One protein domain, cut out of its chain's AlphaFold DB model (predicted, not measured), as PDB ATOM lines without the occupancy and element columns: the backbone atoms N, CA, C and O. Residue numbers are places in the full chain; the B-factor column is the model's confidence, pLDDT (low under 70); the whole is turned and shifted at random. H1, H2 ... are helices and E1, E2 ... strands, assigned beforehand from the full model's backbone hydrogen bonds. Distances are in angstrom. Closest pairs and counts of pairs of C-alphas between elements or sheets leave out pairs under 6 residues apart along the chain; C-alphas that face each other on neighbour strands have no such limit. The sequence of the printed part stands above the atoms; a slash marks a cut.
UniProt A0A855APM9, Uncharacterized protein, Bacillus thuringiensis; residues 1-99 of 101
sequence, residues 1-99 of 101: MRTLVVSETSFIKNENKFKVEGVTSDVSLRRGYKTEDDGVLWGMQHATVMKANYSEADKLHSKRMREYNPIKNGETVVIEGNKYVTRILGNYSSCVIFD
ATOM      1  N   MET A   1     126.217 134.156 125.047       69.12
ATOM      2  CA  MET A   1     125.542 135.163 125.895       69.12
ATOM      3  C   MET A   1     124.052 135.022 125.647       69.12
ATOM      4  O   MET A   1     123.675 134.880 124.491       69.12
ATOM      5  N   ARG A   2     123.239 134.923 126.698       85.81
ATOM      6  CA  ARG A   2     121.821 134.557 126.590       85.81
ATOM      7  C   ARG A   2     120.964 135.811 126.436       85.81
ATOM      8  O   ARG A   2     121.126 136.728 127.232       85.81
ATOM      9  N   THR A   3     120.061 135.830 125.460       88.56
ATOM     10  CA  THR A   3     119.109 136.934 125.271       88.56
ATOM     11  C   THR A   3     117.753 136.553 125.849       88.56
ATOM     12  O   THR A   3     117.256 135.460 125.569       88.56
ATOM     13  N   LEU A   4     117.162 137.433 126.652       88.69
ATOM     14  CA  LEU A   4     115.806 137.292 127.175       88.69
ATOM     15  C   LEU A   4     114.916 138.385 126.591       88.69
ATOM     16  O   LEU A   4     115.366 139.495 126.305       88.69
ATOM     17  N   VAL A   5     113.643 138.048 126.427       88.44
ATOM     18  CA  VAL A   5     112.622 138.936 125.877       88.44
ATOM     19  C   VAL A   5     111.554 139.134 126.939       88.44
ATOM     20  O   VAL A   5     111.132 138.167 127.581       88.44
ATOM     21  N   VAL A   6     111.148 140.386 127.144       86.69
ATOM     22  CA  VAL A   6     110.094 140.733 128.100       86.69
ATOM     23  C   VAL A   6     108.799 140.055 127.657       86.69
ATOM     24  O   VAL A   6     108.420 140.087 126.488       86.69
ATOM     25  N   SER A   7     108.136 139.371 128.584       82.62
ATOM     26  CA  SER A   7     106.844 138.757 128.316       82.62
ATOM     27  C   SER A   7     105.750 139.804 128.508       82.62
ATOM     28  O   SER A   7     105.518 140.262 129.626       82.62
ATOM     29  N   GLU A   8     105.064 140.156 127.422       70.44
ATOM     30  CA  GLU A   8     103.900 141.058 127.434       70.44
ATOM     31  C   GLU A   8     102.573 140.309 127.646       70.44
ATOM     32  O   GLU A   8     101.523 140.917 127.821       70.44
ATOM     33  N   THR A   9     102.589 138.971 127.625       60.09
ATOM     34  CA  THR A   9     101.365 138.155 127.588       60.09
ATOM     35  C   THR A   9     101.096 137.376 128.876       60.09
ATOM     36  O   THR A   9     101.911 137.315 129.802       60.09
ATOM     37  N   SER A  10      99.883 136.821 128.947       56.31
ATOM     38  CA  SER A  10      99.325 136.104 130.093       56.31
ATOM     39  C   SER A  10     100.121 134.853 130.486       56.31
ATOM     40  O   SER A  10     100.899 134.304 129.708       56.31
ATOM     41  N   PHE A  11      99.856 134.359 131.697       58.59
ATOM     42  CA  PHE A  11     100.405 133.139 132.313       58.59
ATOM     43  C   PHE A  11     100.457 131.885 131.410       58.59
ATOM     44  O   PHE A  11     101.229 130.950 131.646       58.59
ATOM     45  N   ILE A  12      99.622 131.847 130.370       57.94
ATOM     46  CA  ILE A  12      99.288 130.634 129.620       57.94
ATOM     47  C   ILE A  12     100.207 130.419 128.411       57.94
ATOM     48  O   ILE A  12     100.432 129.273 128.022       57.94
ATOM     49  N   LYS A  13     100.773 131.476 127.816       66.38
ATOM     50  CA  LYS A  13     101.623 131.311 126.628       66.38
ATOM     51  C   LYS A  13     102.998 130.753 127.004       66.38
ATOM     52  O   LYS A  13     103.601 131.151 127.995       66.38
ATOM     53  N   ASN A  14     103.498 129.819 126.196       71.12
ATOM     54  CA  ASN A  14     104.808 129.178 126.384       71.12
ATOM     55  C   ASN A  14     105.982 130.011 125.823       71.12
ATOM     56  O   ASN A  14     107.147 129.626 125.952       71.12
ATOM     57  N   GLU A  15     105.673 131.153 125.209       71.44
ATOM     58  CA  GLU A  15     106.629 132.093 124.627       71.44
ATOM     59  C   GLU A  15     107.480 132.755 125.719       71.44
ATOM     60  O   GLU A  15     106.986 133.120 126.784       71.44
ATOM     61  N   ASN A  16     108.781 132.898 125.455       81.56
ATOM     62  CA  ASN A  16     109.745 133.594 126.320       81.56
ATOM     63  C   ASN A  16     109.898 133.031 127.746       81.56
ATOM     64  O   ASN A  16     110.498 133.676 128.606       81.56
ATOM     65  N   LYS A  17     109.418 131.805 127.996       88.88
ATOM     66  CA  LYS A  17     109.686 131.073 129.239       88.88
ATOM     67  C   LYS A  17     111.110 130.508 129.259       88.88
ATOM     68  O   LYS A  17     111.595 130.016 128.231       88.88
ATOM     69  N   PHE A  18     111.744 130.536 130.426       91.81
ATOM     70  CA  PHE A  18     113.088 130.027 130.710       91.81
ATOM     71  C   PHE A  18     113.154 129.383 132.102       91.81
ATOM     72  O   PHE A  18     112.206 129.468 132.880       91.81
ATOM     73  N   LYS A  19     114.286 128.745 132.418       93.81
ATOM     74  CA  LYS A  19     114.568 128.202 133.752       93.81
ATOM     75  C   LYS A  19     115.564 129.058 134.514       93.81
ATOM     76  O   LYS A  19     116.484 129.615 133.918       93.81
ATOM     77  N   VAL A  20     115.410 129.071 135.829       93.88
ATOM     78  CA  VAL A  20     116.324 129.689 136.791       93.88
ATOM     79  C   VAL A  20     116.796 128.601 137.752       93.88
ATOM     80  O   VAL A  20     116.030 127.710 138.116       93.88
ATOM     81  N   GLU A  21     118.073 128.620 138.110       94.50
ATOM     82  CA  GLU A  21     118.651 127.669 139.057       94.50
ATOM     83  C   GLU A  21     117.922 127.719 140.410       94.50
ATOM     84  O   GLU A  21     117.632 128.790 140.939       94.50
ATOM     85  N   GLY A  22     117.586 126.547 140.957       90.56
ATOM     86  CA  GLY A  22     116.834 126.433 142.211       90.56
ATOM     87  C   GLY A  22     115.326 126.706 142.100       90.56
ATOM     88  O   GLY A  22     114.621 126.544 143.093       90.56
ATOM     89  N   VAL A  23     114.815 127.066 140.916       91.00
ATOM     90  CA  VAL A  23     113.381 127.281 140.665       91.00
ATOM     91  C   VAL A  23     112.812 126.079 139.919       91.00
ATOM     92  O   VAL A  23     113.331 125.663 138.883       91.00
ATOM     93  N   THR A  24     111.744 125.493 140.456       86.50
ATOM     94  CA  THR A  24     111.171 124.249 139.913       86.50
ATOM     95  C   THR A  24     110.248 124.474 138.723       86.50
ATOM     96  O   THR A  24     110.064 123.565 137.913       86.50
ATOM     97  N   SER A  25     109.667 125.666 138.609       88.75
ATOM     98  CA  SER A  25     108.721 126.001 137.547       88.75
ATOM     99  C   SER A  25     109.339 126.902 136.486       88.75
ATOM    100  O   SER A  25     110.413 127.478 136.665       88.75
ATOM    101  N   ASP A  26     108.630 127.041 135.372       90.88
ATOM    102  CA  ASP A  26     109.026 127.955 134.311       90.88
ATOM    103  C   ASP A  26     108.935 129.409 134.774       90.88
ATOM    104  O   ASP A  26     108.051 129.785 135.550       90.88
ATOM    105  N   VAL A  27     109.820 130.240 134.234       91.31
ATOM    106  CA  VAL A  27     109.937 131.655 134.577       91.31
ATOM    107  C   VAL A  27     109.764 132.503 133.325       91.31
ATOM    108  O   VAL A  27     110.270 132.150 132.262       91.31
ATOM    109  N   SER A  28     109.059 133.628 133.437       92.06
ATOM    110  CA  SER A  28     108.996 134.656 132.388       92.06
ATOM    111  C   SER A  28     109.603 135.965 132.869       92.06
ATOM    112  O   SER A  28     109.414 136.336 134.028       92.06
ATOM    113  N   LEU A  29     110.235 136.706 131.964       91.31
ATOM    114  CA  LEU A  29     110.749 138.042 132.244       91.31
ATOM    115  C   LEU A  29     109.602 139.060 132.278       91.31
ATOM    116  O   LEU A  29     108.787 139.100 131.356       91.31
ATOM    117  N   ARG A  30     109.560 139.886 133.321       89.50
ATOM    118  CA  ARG A  30     108.585 140.958 133.544       89.50
ATOM    119  C   ARG A  30     109.299 142.272 133.858       89.50
ATOM    120  O   ARG A  30     110.451 142.271 134.290       89.50
ATOM    121  N   ARG A  31     108.590 143.376 133.634       88.50
ATOM    122  CA  ARG A  31     108.945 144.732 134.073       88.50
ATOM    123  C   ARG A  31     108.056 145.136 135.243       88.50
ATOM    124  O   ARG A  31     107.020 144.505 135.453       88.50
ATOM    125  N   GLY A  32     108.464 146.166 135.975       81.12
ATOM    126  CA  GLY A  32     107.630 146.774 137.002       81.12
ATOM    127  C   GLY A  32     107.516 145.893 138.243       81.12
ATOM    128  O   GLY A  32     106.487 145.264 138.473       81.12
ATOM    129  N   TYR A  33     108.596 145.759 139.015       76.00
ATOM    130  CA  TYR A  33     108.627 144.842 140.160       76.00
ATOM    131  C   TYR A  33     107.827 145.367 141.360       76.00
ATOM    132  O   TYR A  33     107.034 144.638 141.952       76.00
ATOM    133  N   LYS A  34     108.038 146.632 141.730       73.38
ATOM    134  CA  LYS A  34     107.384 147.308 142.862       73.38
ATOM    135  C   LYS A  34     106.215 148.189 142.435       73.38
ATOM    136  O   LYS A  34     105.284 148.380 143.210       73.38
ATOM    137  N   THR A  35     106.279 148.744 141.229       71.44
ATOM    138  CA  THR A  35     105.227 149.551 140.588       71.44
ATOM    139  C   THR A  35     105.205 149.212 139.102       71.44
ATOM    140  O   THR A  35     106.206 148.687 138.623       71.44
ATOM    141  N   GLU A  36     104.127 149.518 138.376       60.34
ATOM    142  CA  GLU A  36     103.975 149.141 136.956       60.34
ATOM    143  C   GLU A  36     105.153 149.578 136.058       60.34
ATOM    144  O   GLU A  36     105.440 148.889 135.085       60.34
ATOM    145  N   ASP A  37     105.898 150.627 136.432       67.56
ATOM    146  CA  ASP A  37     107.033 151.162 135.664       67.56
ATOM    147  C   ASP A  37     108.247 151.559 136.536       67.56
ATOM    148  O   ASP A  37     108.916 152.563 136.306       67.56
ATOM    149  N   ASP A  38     108.605 150.757 137.547       75.25
ATOM    150  CA  ASP A  38     109.809 151.034 138.363       75.25
ATOM    151  C   ASP A  38     111.152 150.792 137.638       75.25
ATOM    152  O   ASP A  38     112.218 150.932 138.240       75.25
ATOM    153  N   GLY A  39     111.115 150.395 136.362       78.69
ATOM    154  CA  GLY A  39     112.293 150.057 135.561       78.69
ATOM    155  C   GLY A  39     112.998 148.762 135.984       78.69
ATOM    156  O   GLY A  39     114.000 148.389 135.374       78.69
ATOM    157  N   VAL A  40     112.494 148.047 136.997       86.31
ATOM    158  CA  VAL A  40     113.102 146.808 137.482       86.31
ATOM    159  C   VAL A  40     112.625 145.636 136.636       86.31
ATOM    160  O   VAL A  40     111.429 145.375 136.479       86.31
ATOM    161  N   LEU A  41     113.593 144.886 136.120       91.62
ATOM    162  CA  LEU A  41     113.366 143.640 135.409       91.62
ATOM    163  C   LEU A  41     113.435 142.470 136.389       91.62
ATOM    164  O   LEU A  41     114.402 142.320 137.138       91.62
ATOM    165  N   TRP A  42     112.418 141.614 136.372       92.56
ATOM    166  CA  TRP A  42     112.302 140.497 137.307       92.56
ATOM    167  C   TRP A  42     111.708 139.249 136.649       92.56
ATOM    168  O   TRP A  42     111.054 139.309 135.610       92.56
ATOM    169  N   GLY A  43     111.984 138.083 137.228       92.25
ATOM    170  CA  GLY A  43     111.473 136.799 136.766       92.25
ATOM    171  C   GLY A  43     110.272 136.348 137.581       92.25
ATOM    172  O   GLY A  43     110.381 136.116 138.787       92.25
ATOM    173  N   MET A  44     109.146 136.165 136.896       90.75
ATOM    174  CA  MET A  44     107.922 135.630 137.473       90.75
ATOM    175  C   MET A  44     107.852 134.117 137.279       90.75
ATOM    176  O   MET A  44     107.848 133.646 136.140       90.75
ATOM    177  N   GLN A  45     107.760 133.372 138.376       90.31
ATOM    178  CA  GLN A  45     107.508 131.935 138.361       90.31
ATOM    179  C   GLN A  45     106.046 131.651 137.988       90.31
ATOM    180  O   GLN A  45     105.123 132.277 138.510       90.31
ATOM    181  N   HIS A  46     105.831 130.681 137.103       86.69
ATOM    182  CA  HIS A  46     104.500 130.239 136.692       86.69
ATOM    183  C   HIS A  46     104.089 128.981 137.444       86.69
ATOM    184  O   HIS A  46     104.871 128.042 137.558       86.69
ATOM    185  N   ALA A  47     102.837 128.921 137.892       78.31
ATOM    186  CA  ALA A  47     102.270 127.671 138.375       78.31
ATOM    187  C   ALA A  47     102.099 126.677 137.216       78.31
ATOM    188  O   ALA A  47     101.712 127.046 136.102       78.31
ATOM    189  N   THR A  48     102.347 125.398 137.486       73.88
ATOM    190  CA  THR A  48     102.052 124.328 136.531       73.88
ATOM    191  C   THR A  48     100.559 124.028 136.570       73.88
ATOM    192  O   THR A  48     100.041 123.566 137.583       73.88
ATOM    193  N   VAL A  49      99.864 124.263 135.459       72.62
ATOM    194  CA  VAL A  49      98.445 123.915 135.321       72.62
ATOM    195  C   VAL A  49      98.329 122.507 134.746       72.62
ATOM    196  O   VAL A  49      98.859 122.222 133.668       72.62
ATOM    197  N   MET A  50      97.625 121.621 135.454       77.12
ATOM    198  CA  MET A  50      97.240 120.317 134.916       77.12
ATOM    199  C   MET A  50      96.178 120.520 133.835       77.12
ATOM    200  O   MET A  50      95.124 121.099 134.090       77.12
ATOM    201  N   LYS A  51      96.467 120.065 132.616       80.12
ATOM    202  CA  LYS A  51      95.533 120.145 131.490       80.12
ATOM    203  C   LYS A  51      94.864 118.791 131.293       80.12
ATOM    204  O   LYS A  51      95.535 117.766 131.351       80.12
ATOM    205  N   ALA A  52      93.566 118.798 130.992       82.94
ATOM    206  CA  ALA A  52      92.849 117.579 130.608       82.94
ATOM    207  C   ALA A  52      93.424 116.966 129.317       82.94
ATOM    208  O   ALA A  52      93.461 115.751 129.176       82.94
ATOM    209  N   ASN A  53      93.914 117.811 128.403       83.38
ATOM    210  CA  ASN A  53      94.607 117.406 127.185       83.38
ATOM    211  C   ASN A  53      95.824 118.306 126.951       83.38
ATOM    212  O   ASN A  53      95.721 119.531 127.025       83.38
ATOM    213  N   TYR A  54      96.967 117.697 126.642       83.88
ATOM    214  CA  TYR A  54      98.193 118.411 126.295       83.88
ATOM    215  C   TYR A  54      98.331 118.498 124.777       83.88
ATOM    216  O   TYR A  54      98.387 117.474 124.094       83.88
ATOM    217  N   SER A  55      98.402 119.724 124.260       87.88
ATOM    218  CA  SER A  55      98.633 119.973 122.836       87.88
ATOM    219  C   SER A  55     100.066 119.607 122.426       87.88
ATOM    220  O   SER A  55     100.962 119.518 123.268       87.88
ATOM    221  N   GLU A  56     100.330 119.456 121.124       87.81
ATOM    222  CA  GLU A  56     101.703 119.261 120.622       87.81
ATOM    223  C   GLU A  56     102.634 120.423 121.007       87.81
ATOM    224  O   GLU A  56     103.797 120.205 121.349       87.81
ATOM    225  N   ALA A  57     102.111 121.652 121.065       84.25
ATOM    226  CA  ALA A  57     102.862 122.816 121.528       84.25
ATOM    227  C   ALA A  57     103.287 122.694 123.005       84.25
ATOM    228  O   ALA A  57     104.391 123.102 123.370       84.25
ATOM    229  N   ASP A  58     102.448 122.095 123.856       84.88
ATOM    230  CA  ASP A  58     102.782 121.843 125.262       84.88
ATOM    231  C   ASP A  58     103.865 120.769 125.407       84.88
ATOM    232  O   ASP A  58     104.778 120.905 126.228       84.88
ATOM    233  N   LYS A  59     103.794 119.713 124.588       87.00
ATOM    234  CA  LYS A  59     104.808 118.651 124.556       87.00
ATOM    235  C   LYS A  59     106.156 119.197 124.095       87.00
ATOM    236  O   LYS A  59     107.173 118.944 124.744       87.00
ATOM    237  N   LEU A  60     106.163 119.991 123.021       88.38
ATOM    238  CA  LEU A  60     107.372 120.625 122.494       88.38
ATOM    239  C   LEU A  60     107.995 121.577 123.518       88.38
ATOM    240  O   LEU A  60     109.204 121.539 123.743       88.38
ATOM    241  N   HIS A  61     107.173 122.388 124.185       87.94
ATOM    242  CA  HIS A  61     107.634 123.266 125.256       87.94
ATOM    243  C   HIS A  61     108.218 122.482 126.434       87.94
ATOM    244  O   HIS A  61     109.304 122.809 126.907       87.94
ATOM    245  N   SER A  62     107.559 121.402 126.861       86.50
ATOM    246  CA  SER A  62     108.052 120.541 127.944       86.50
ATOM    247  C   SER A  62     109.398 119.902 127.601       86.50
ATOM    248  O   SER A  62     110.293 119.837 128.446       86.50
ATOM    249  N   LYS A  63     109.573 119.466 126.346       89.31
ATOM    250  CA  LYS A  63     110.855 118.962 125.842       89.31
ATOM    251  C   LYS A  63     111.918 120.062 125.853       89.31
ATOM    252  O   LYS A  63     112.973 119.867 126.454       89.31
ATOM    253  N   ARG A  64     111.605 121.240 125.296       90.44
ATOM    254  CA  ARG A  64     112.488 122.419 125.303       90.44
ATOM    255  C   ARG A  64     112.940 122.762 126.718       90.44
ATOM    256  O   ARG A  64     114.125 122.958 126.942       90.44
ATOM    257  N   MET A  65     112.015 122.803 127.676       88.88
ATOM    258  CA  MET A  65     112.318 123.101 129.075       88.88
ATOM    259  C   MET A  65     113.222 122.052 129.712       88.88
ATOM    260  O   MET A  65     114.090 122.401 130.507       88.88
ATOM    261  N   ARG A  66     113.055 120.768 129.388       86.94
ATOM    262  CA  ARG A  66     113.912 119.697 129.918       86.94
ATOM    263  C   ARG A  66     115.371 119.858 129.494       86.94
ATOM    264  O   ARG A  66     116.252 119.634 130.311       86.94
ATOM    265  N   GLU A  67     115.592 120.272 128.254       89.19
ATOM    266  CA  GLU A  67     116.920 120.485 127.664       89.19
ATOM    267  C   GLU A  67     117.478 121.896 127.955       89.19
ATOM    268  O   GLU A  67     118.641 122.185 127.682       89.19
ATOM    269  N   TYR A  68     116.660 122.791 128.518       89.31
ATOM    270  CA  TYR A  68     117.039 124.174 128.787       89.31
ATOM    271  C   TYR A  68     117.986 124.274 129.988       89.31
ATOM    272  O   TYR A  68     117.595 124.001 131.126       89.31
ATOM    273  N   ASN A  69     119.205 124.765 129.752       92.62
ATOM    274  CA  ASN A  69     120.154 125.076 130.820       92.62
ATOM    275  C   ASN A  69     119.624 126.229 131.685       92.62
ATOM    276  O   ASN A  69     119.414 127.319 131.149       92.62
ATOM    277  N   PRO A  70     119.427 126.047 133.002       93.62
ATOM    278  CA  PRO A  70     118.954 127.121 133.870       93.62
ATOM    279  C   PRO A  70     119.886 128.336 133.864       93.62
ATOM    280  O   PRO A  70     121.096 128.212 133.659       93.62
ATOM    281  N   ILE A  71     119.310 129.520 134.056       94.38
ATOM    282  CA  ILE A  71     120.056 130.745 134.343       94.38
ATOM    283  C   ILE A  71     120.647 130.622 135.744       94.38
ATOM    284  O   ILE A  71     119.919 130.304 136.686       94.38
ATOM    285  N   LYS A  72     121.947 130.883 135.872       95.38
ATOM    286  CA  LYS A  72     122.662 130.825 137.154       95.38
ATOM    287  C   LYS A  72     122.713 132.183 137.835       95.38
ATOM    288  O   LYS A  72     122.535 133.214 137.186       95.38
ATOM    289  N   ASN A  73     122.980 132.193 139.137       94.88
ATOM    290  CA  ASN A  73     123.210 133.435 139.873       94.88
ATOM    291  C   ASN A  73     124.507 134.120 139.393       94.88
ATOM    292  O   ASN A  73     125.528 133.455 139.229       94.88
ATOM    293  N   GLY A  74     124.473 135.433 139.157       93.62
ATOM    294  CA  GLY A  74     125.601 136.216 138.631       93.62
ATOM    295  C   GLY A  74     125.856 136.073 137.122       93.62
ATOM    296  O   GLY A  74     126.783 136.688 136.590       93.62
ATOM    297  N   GLU A  75     125.051 135.286 136.405       94.50
ATOM    298  CA  GLU A  75     125.121 135.160 134.947       94.50
ATOM    299  C   GLU A  75     124.775 136.497 134.271       94.50
ATOM    300  O   GLU A  75     123.845 137.203 134.658       94.50
ATOM    301  N   THR A  76     125.527 136.860 133.228       94.69
ATOM    302  CA  THR A  76     125.198 138.035 132.412       94.69
ATOM    303  C   THR A  76     124.248 137.644 131.284       94.69
ATOM    304  O   THR A  76     124.577 136.796 130.447       94.69
ATOM    305  N   VAL A  77     123.098 138.311 131.223       93.81
ATOM    306  CA  VAL A  77     122.087 138.155 130.172       93.81
ATOM    307  C   VAL A  77     121.916 139.458 129.395       93.81
ATOM    308  O   VAL A  77     122.269 140.531 129.879       93.81
ATOM    309  N   VAL A  78     121.394 139.363 128.177       94.12
ATOM    310  CA  VAL A  78     121.038 140.518 127.347       94.12
ATOM    311  C   VAL A  78     119.526 140.647 127.317       94.12
ATOM    312  O   VAL A  78     118.832 139.688 126.989       94.12
ATOM    313  N   ILE A  79     119.015 141.825 127.644       91.38
ATOM    314  CA  ILE A  79     117.593 142.155 127.604       91.38
ATOM    315  C   ILE A  79     117.483 143.439 126.791       91.38
ATOM    316  O   ILE A  79     118.080 144.449 127.156       91.38
ATOM    317  N   GLU A  80     116.784 143.377 125.656       88.75
ATOM    318  CA  GLU A  80     116.550 144.543 124.782       88.75
ATOM    319  C   GLU A  80     117.841 145.281 124.384       88.75
ATOM    320  O   GLU A  80     117.916 146.504 124.377       88.75
ATOM    321  N   GLY A  81     118.897 144.516 124.095       89.38
ATOM    322  CA  GLY A  81     120.211 145.051 123.718       89.38
ATOM    323  C   GLY A  81     121.104 145.470 124.893       89.38
ATOM    324  O   GLY A  81     122.307 145.631 124.696       89.38
ATOM    325  N   ASN A  82     120.571 145.556 126.112       91.69
ATOM    326  CA  ASN A  82     121.314 145.943 127.312       91.69
ATOM    327  C   ASN A  82     121.762 144.723 128.122       91.69
ATOM    328  O   ASN A  82     121.101 143.684 128.125       91.69
ATOM    329  N   LYS A  83     122.903 144.831 128.811       94.06
ATOM    330  CA  LYS A  83     123.449 143.749 129.642       94.06
ATOM    331  C   LYS A  83     122.954 143.883 131.078       94.06
ATOM    332  O   LYS A  83     123.025 144.958 131.659       94.06
ATOM    333  N   TYR A  84     122.541 142.761 131.651       94.75
ATOM    334  CA  TYR A  84     122.094 142.661 133.036       94.75
ATOM    335  C   TYR A  84     122.791 141.503 133.736       94.75
ATOM    336  O   TYR A  84     123.139 140.502 133.103       94.75
ATOM    337  N   VAL A  85     122.979 141.632 135.045       94.88
ATOM    338  CA  VAL A  85     123.462 140.568 135.925       94.88
ATOM    339  C   VAL A  85     122.274 139.948 136.647       94.88
ATOM    340  O   VAL A  85     121.406 140.647 137.167       94.88
ATOM    341  N   THR A  86     122.218 138.621 136.664       94.31
ATOM    342  CA  THR A  86     121.153 137.882 137.341       94.31
ATOM    343  C   THR A  86     121.403 137.808 138.841       94.31
ATOM    344  O   THR A  86     122.477 137.412 139.293       94.31
ATOM    345  N   ARG A  87     120.375 138.121 139.625       94.94
ATOM    346  CA  ARG A  87     120.358 137.958 141.077       94.94
ATOM    347  C   ARG A  87     119.185 137.080 141.478       94.94
ATOM    348  O   ARG A  87     118.036 137.517 141.481       94.94
ATOM    349  N   ILE A  88     119.474 135.821 141.784       94.88
ATOM    350  CA  ILE A  88     118.461 134.836 142.172       94.88
ATOM    351  C   ILE A  88     118.059 135.086 143.629       94.88
ATOM    352  O   ILE A  88     118.907 135.145 144.515       94.88
ATOM    353  N   LEU A  89     116.757 135.235 143.866       91.50
ATOM    354  CA  LEU A  89     116.168 135.465 145.188       91.50
ATOM    355  C   LEU A  89     115.737 134.162 145.875       91.50
ATOM    356  O   LEU A  89     115.526 134.146 147.085       91.50
ATOM    357  N   GLY A  90     115.603 133.076 145.110       89.25
ATOM    358  CA  GLY A  90     115.151 131.766 145.573       89.25
ATOM    359  C   GLY A  90     113.885 131.302 144.852       89.25
ATOM    360  O   GLY A  90     113.472 131.883 143.849       89.25
ATOM    361  N   ASN A  91     113.254 130.247 145.368       89.94
ATOM    362  CA  ASN A  91     112.051 129.645 144.785       89.94
ATOM    363  C   ASN A  91     110.766 130.369 145.241       89.94
ATOM    364  O   ASN A  91     109.915 129.788 145.910       89.94
ATOM    365  N   TYR A  92     110.675 131.661 144.924       87.06
ATOM    366  CA  TYR A  92     109.509 132.515 145.176       87.06
ATOM    367  C   TYR A  92     108.833 132.907 143.860       87.06
ATOM    368  O   TYR A  92     109.455 132.859 142.803       87.06
ATOM    369  N   SER A  93     107.594 133.410 143.918       85.06
ATOM    370  CA  SER A  93     106.901 133.931 142.727       85.06
ATOM    371  C   SER A  93     107.728 134.982 141.974       85.06
ATOM    372  O   SER A  93     107.733 134.985 140.746       85.06
ATOM    373  N   SER A  94     108.470 135.822 142.698       88.75
ATOM    374  CA  SER A  94     109.519 136.705 142.182       88.75
ATOM    375  C   SER A  94     110.895 136.087 142.436       88.75
ATOM    376  O   SER A  94     111.548 136.361 143.444       88.75
ATOM    377  N   CYS A  95     111.320 135.196 141.549       91.44
ATOM    378  CA  CYS A  95     112.457 134.308 141.808       91.44
ATOM    379  C   CYS A  95     113.829 134.898 141.455       91.44
ATOM    380  O   CYS A  95     114.855 134.429 141.946       91.44
ATOM    381  N   VAL A  96     113.875 135.918 140.598       93.69
ATOM    382  CA  VAL A  96     115.124 136.520 140.113       93.69
ATOM    383  C   VAL A  96     114.907 137.993 139.783       93.69
ATOM    384  O   VAL A  96     113.846 138.366 139.286       93.69
ATOM    385  N   ILE A  97     115.912 138.821 140.048       93.81
ATOM    386  CA  ILE A  97     116.003 140.211 139.591       93.81
ATOM    387  C   ILE A  97     117.160 140.316 138.597       93.81
ATOM    388  O   ILE A  97     118.158 139.603 138.713       93.81
ATOM    389  N   PHE A  98     117.010 141.184 137.604       94.31
ATOM    390  CA  PHE A  98     118.039 141.495 136.625       94.31
ATOM    391  C   PHE A  98     118.531 142.916 136.881       94.31
ATOM    392  O   PHE A  98     117.851 143.886 136.547       94.31
ATOM    393  N   ASP A  99     119.702 143.031 137.502       91.44
ATOM    394  CA  ASP A  99     120.306 144.320 137.830       91.44
ATOM    395  C   ASP A  99     121.125 144.820 136.616       91.44
ATOM    396  O   ASP A  99     121.811 144.014 135.974       91.44
TER     397      ASP A  99
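Overview. This is residues 1 to 99 of the 101 residues of an uncharacterized protein of Bacillus thuringiensis (UniProt A0A855APM9). A six-stranded sheet curls like part of a barrel, open between its edge strands E1 and E2, while helix H1 lies away from it in a looped arm. This arm makes the length, and its residues 50 to 56 stick out. The printed part has 99 residues, of which 42 are in named elements, in the order E1 E2 E3 H1 E4 E5 E6; the class is mixed, helices and strands. The sheet runs E1 E4 E5 E6 E3 E2 and is mixed; the whole is compact, with a radius of gyration of the C-alphas of 13.4 A and spans of 38 by 27 by 25 A.

Arrangement. The strongly twisted sheet includes E4, residues 76 to 79, E5, residues 82 to 88, and E6, residues 94 to 99, a meander, each strand the antiparallel neighbour of the one before. N 77 and O 84 are 2.9 A apart across the hairpin E4 and E5, and N 87 and O 97 are 2.8 A apart across the hairpin E5 and E6. E6 is antiparallel to E3, residues 41 to 45, with N 43 and O 96 2.8 A apart. E3 forms a hairpin with E2, residues 27 to 31, with N 30 and O 42 2.8 A apart. E1, residues 2 to 4, is parallel to E4, with N 4 and O 78 2.8 A apart. The closest C-alphas of E1 and E2, those of Leu 4 and Leu 29, are 7.2 A apart. H1, residues 56 to 67, is not on the sheet; every O i to N i+4 pair in it is within hydrogen-bond range.

Along the chain. E1 begins at C-alpha 2 (121.821, 134.557, 126.590) and spans 6.6 A. E2 spans 13.1 A, E3 13.4 A, E4 9.9 A and E5 18.8 A. H1 spans 16.8 A from C-alpha 56 (101.703, 119.261, 120.622). E6 spans 13.9 A and ends at C-alpha 99 (120.306, 144.320, 137.830).

Size, cuts and confidence. The two C-alphas farthest apart, those of Ala 52 and Asn 82, are 40.3 A apart. The printed part has no cut. The link E1 to E2 is long, with residues 17 to 18 paired antiparallel with residues 27 to 28 of E2. Residue 1, residues 9 to 13 and residues 36 to 37 have pLDDT under 70.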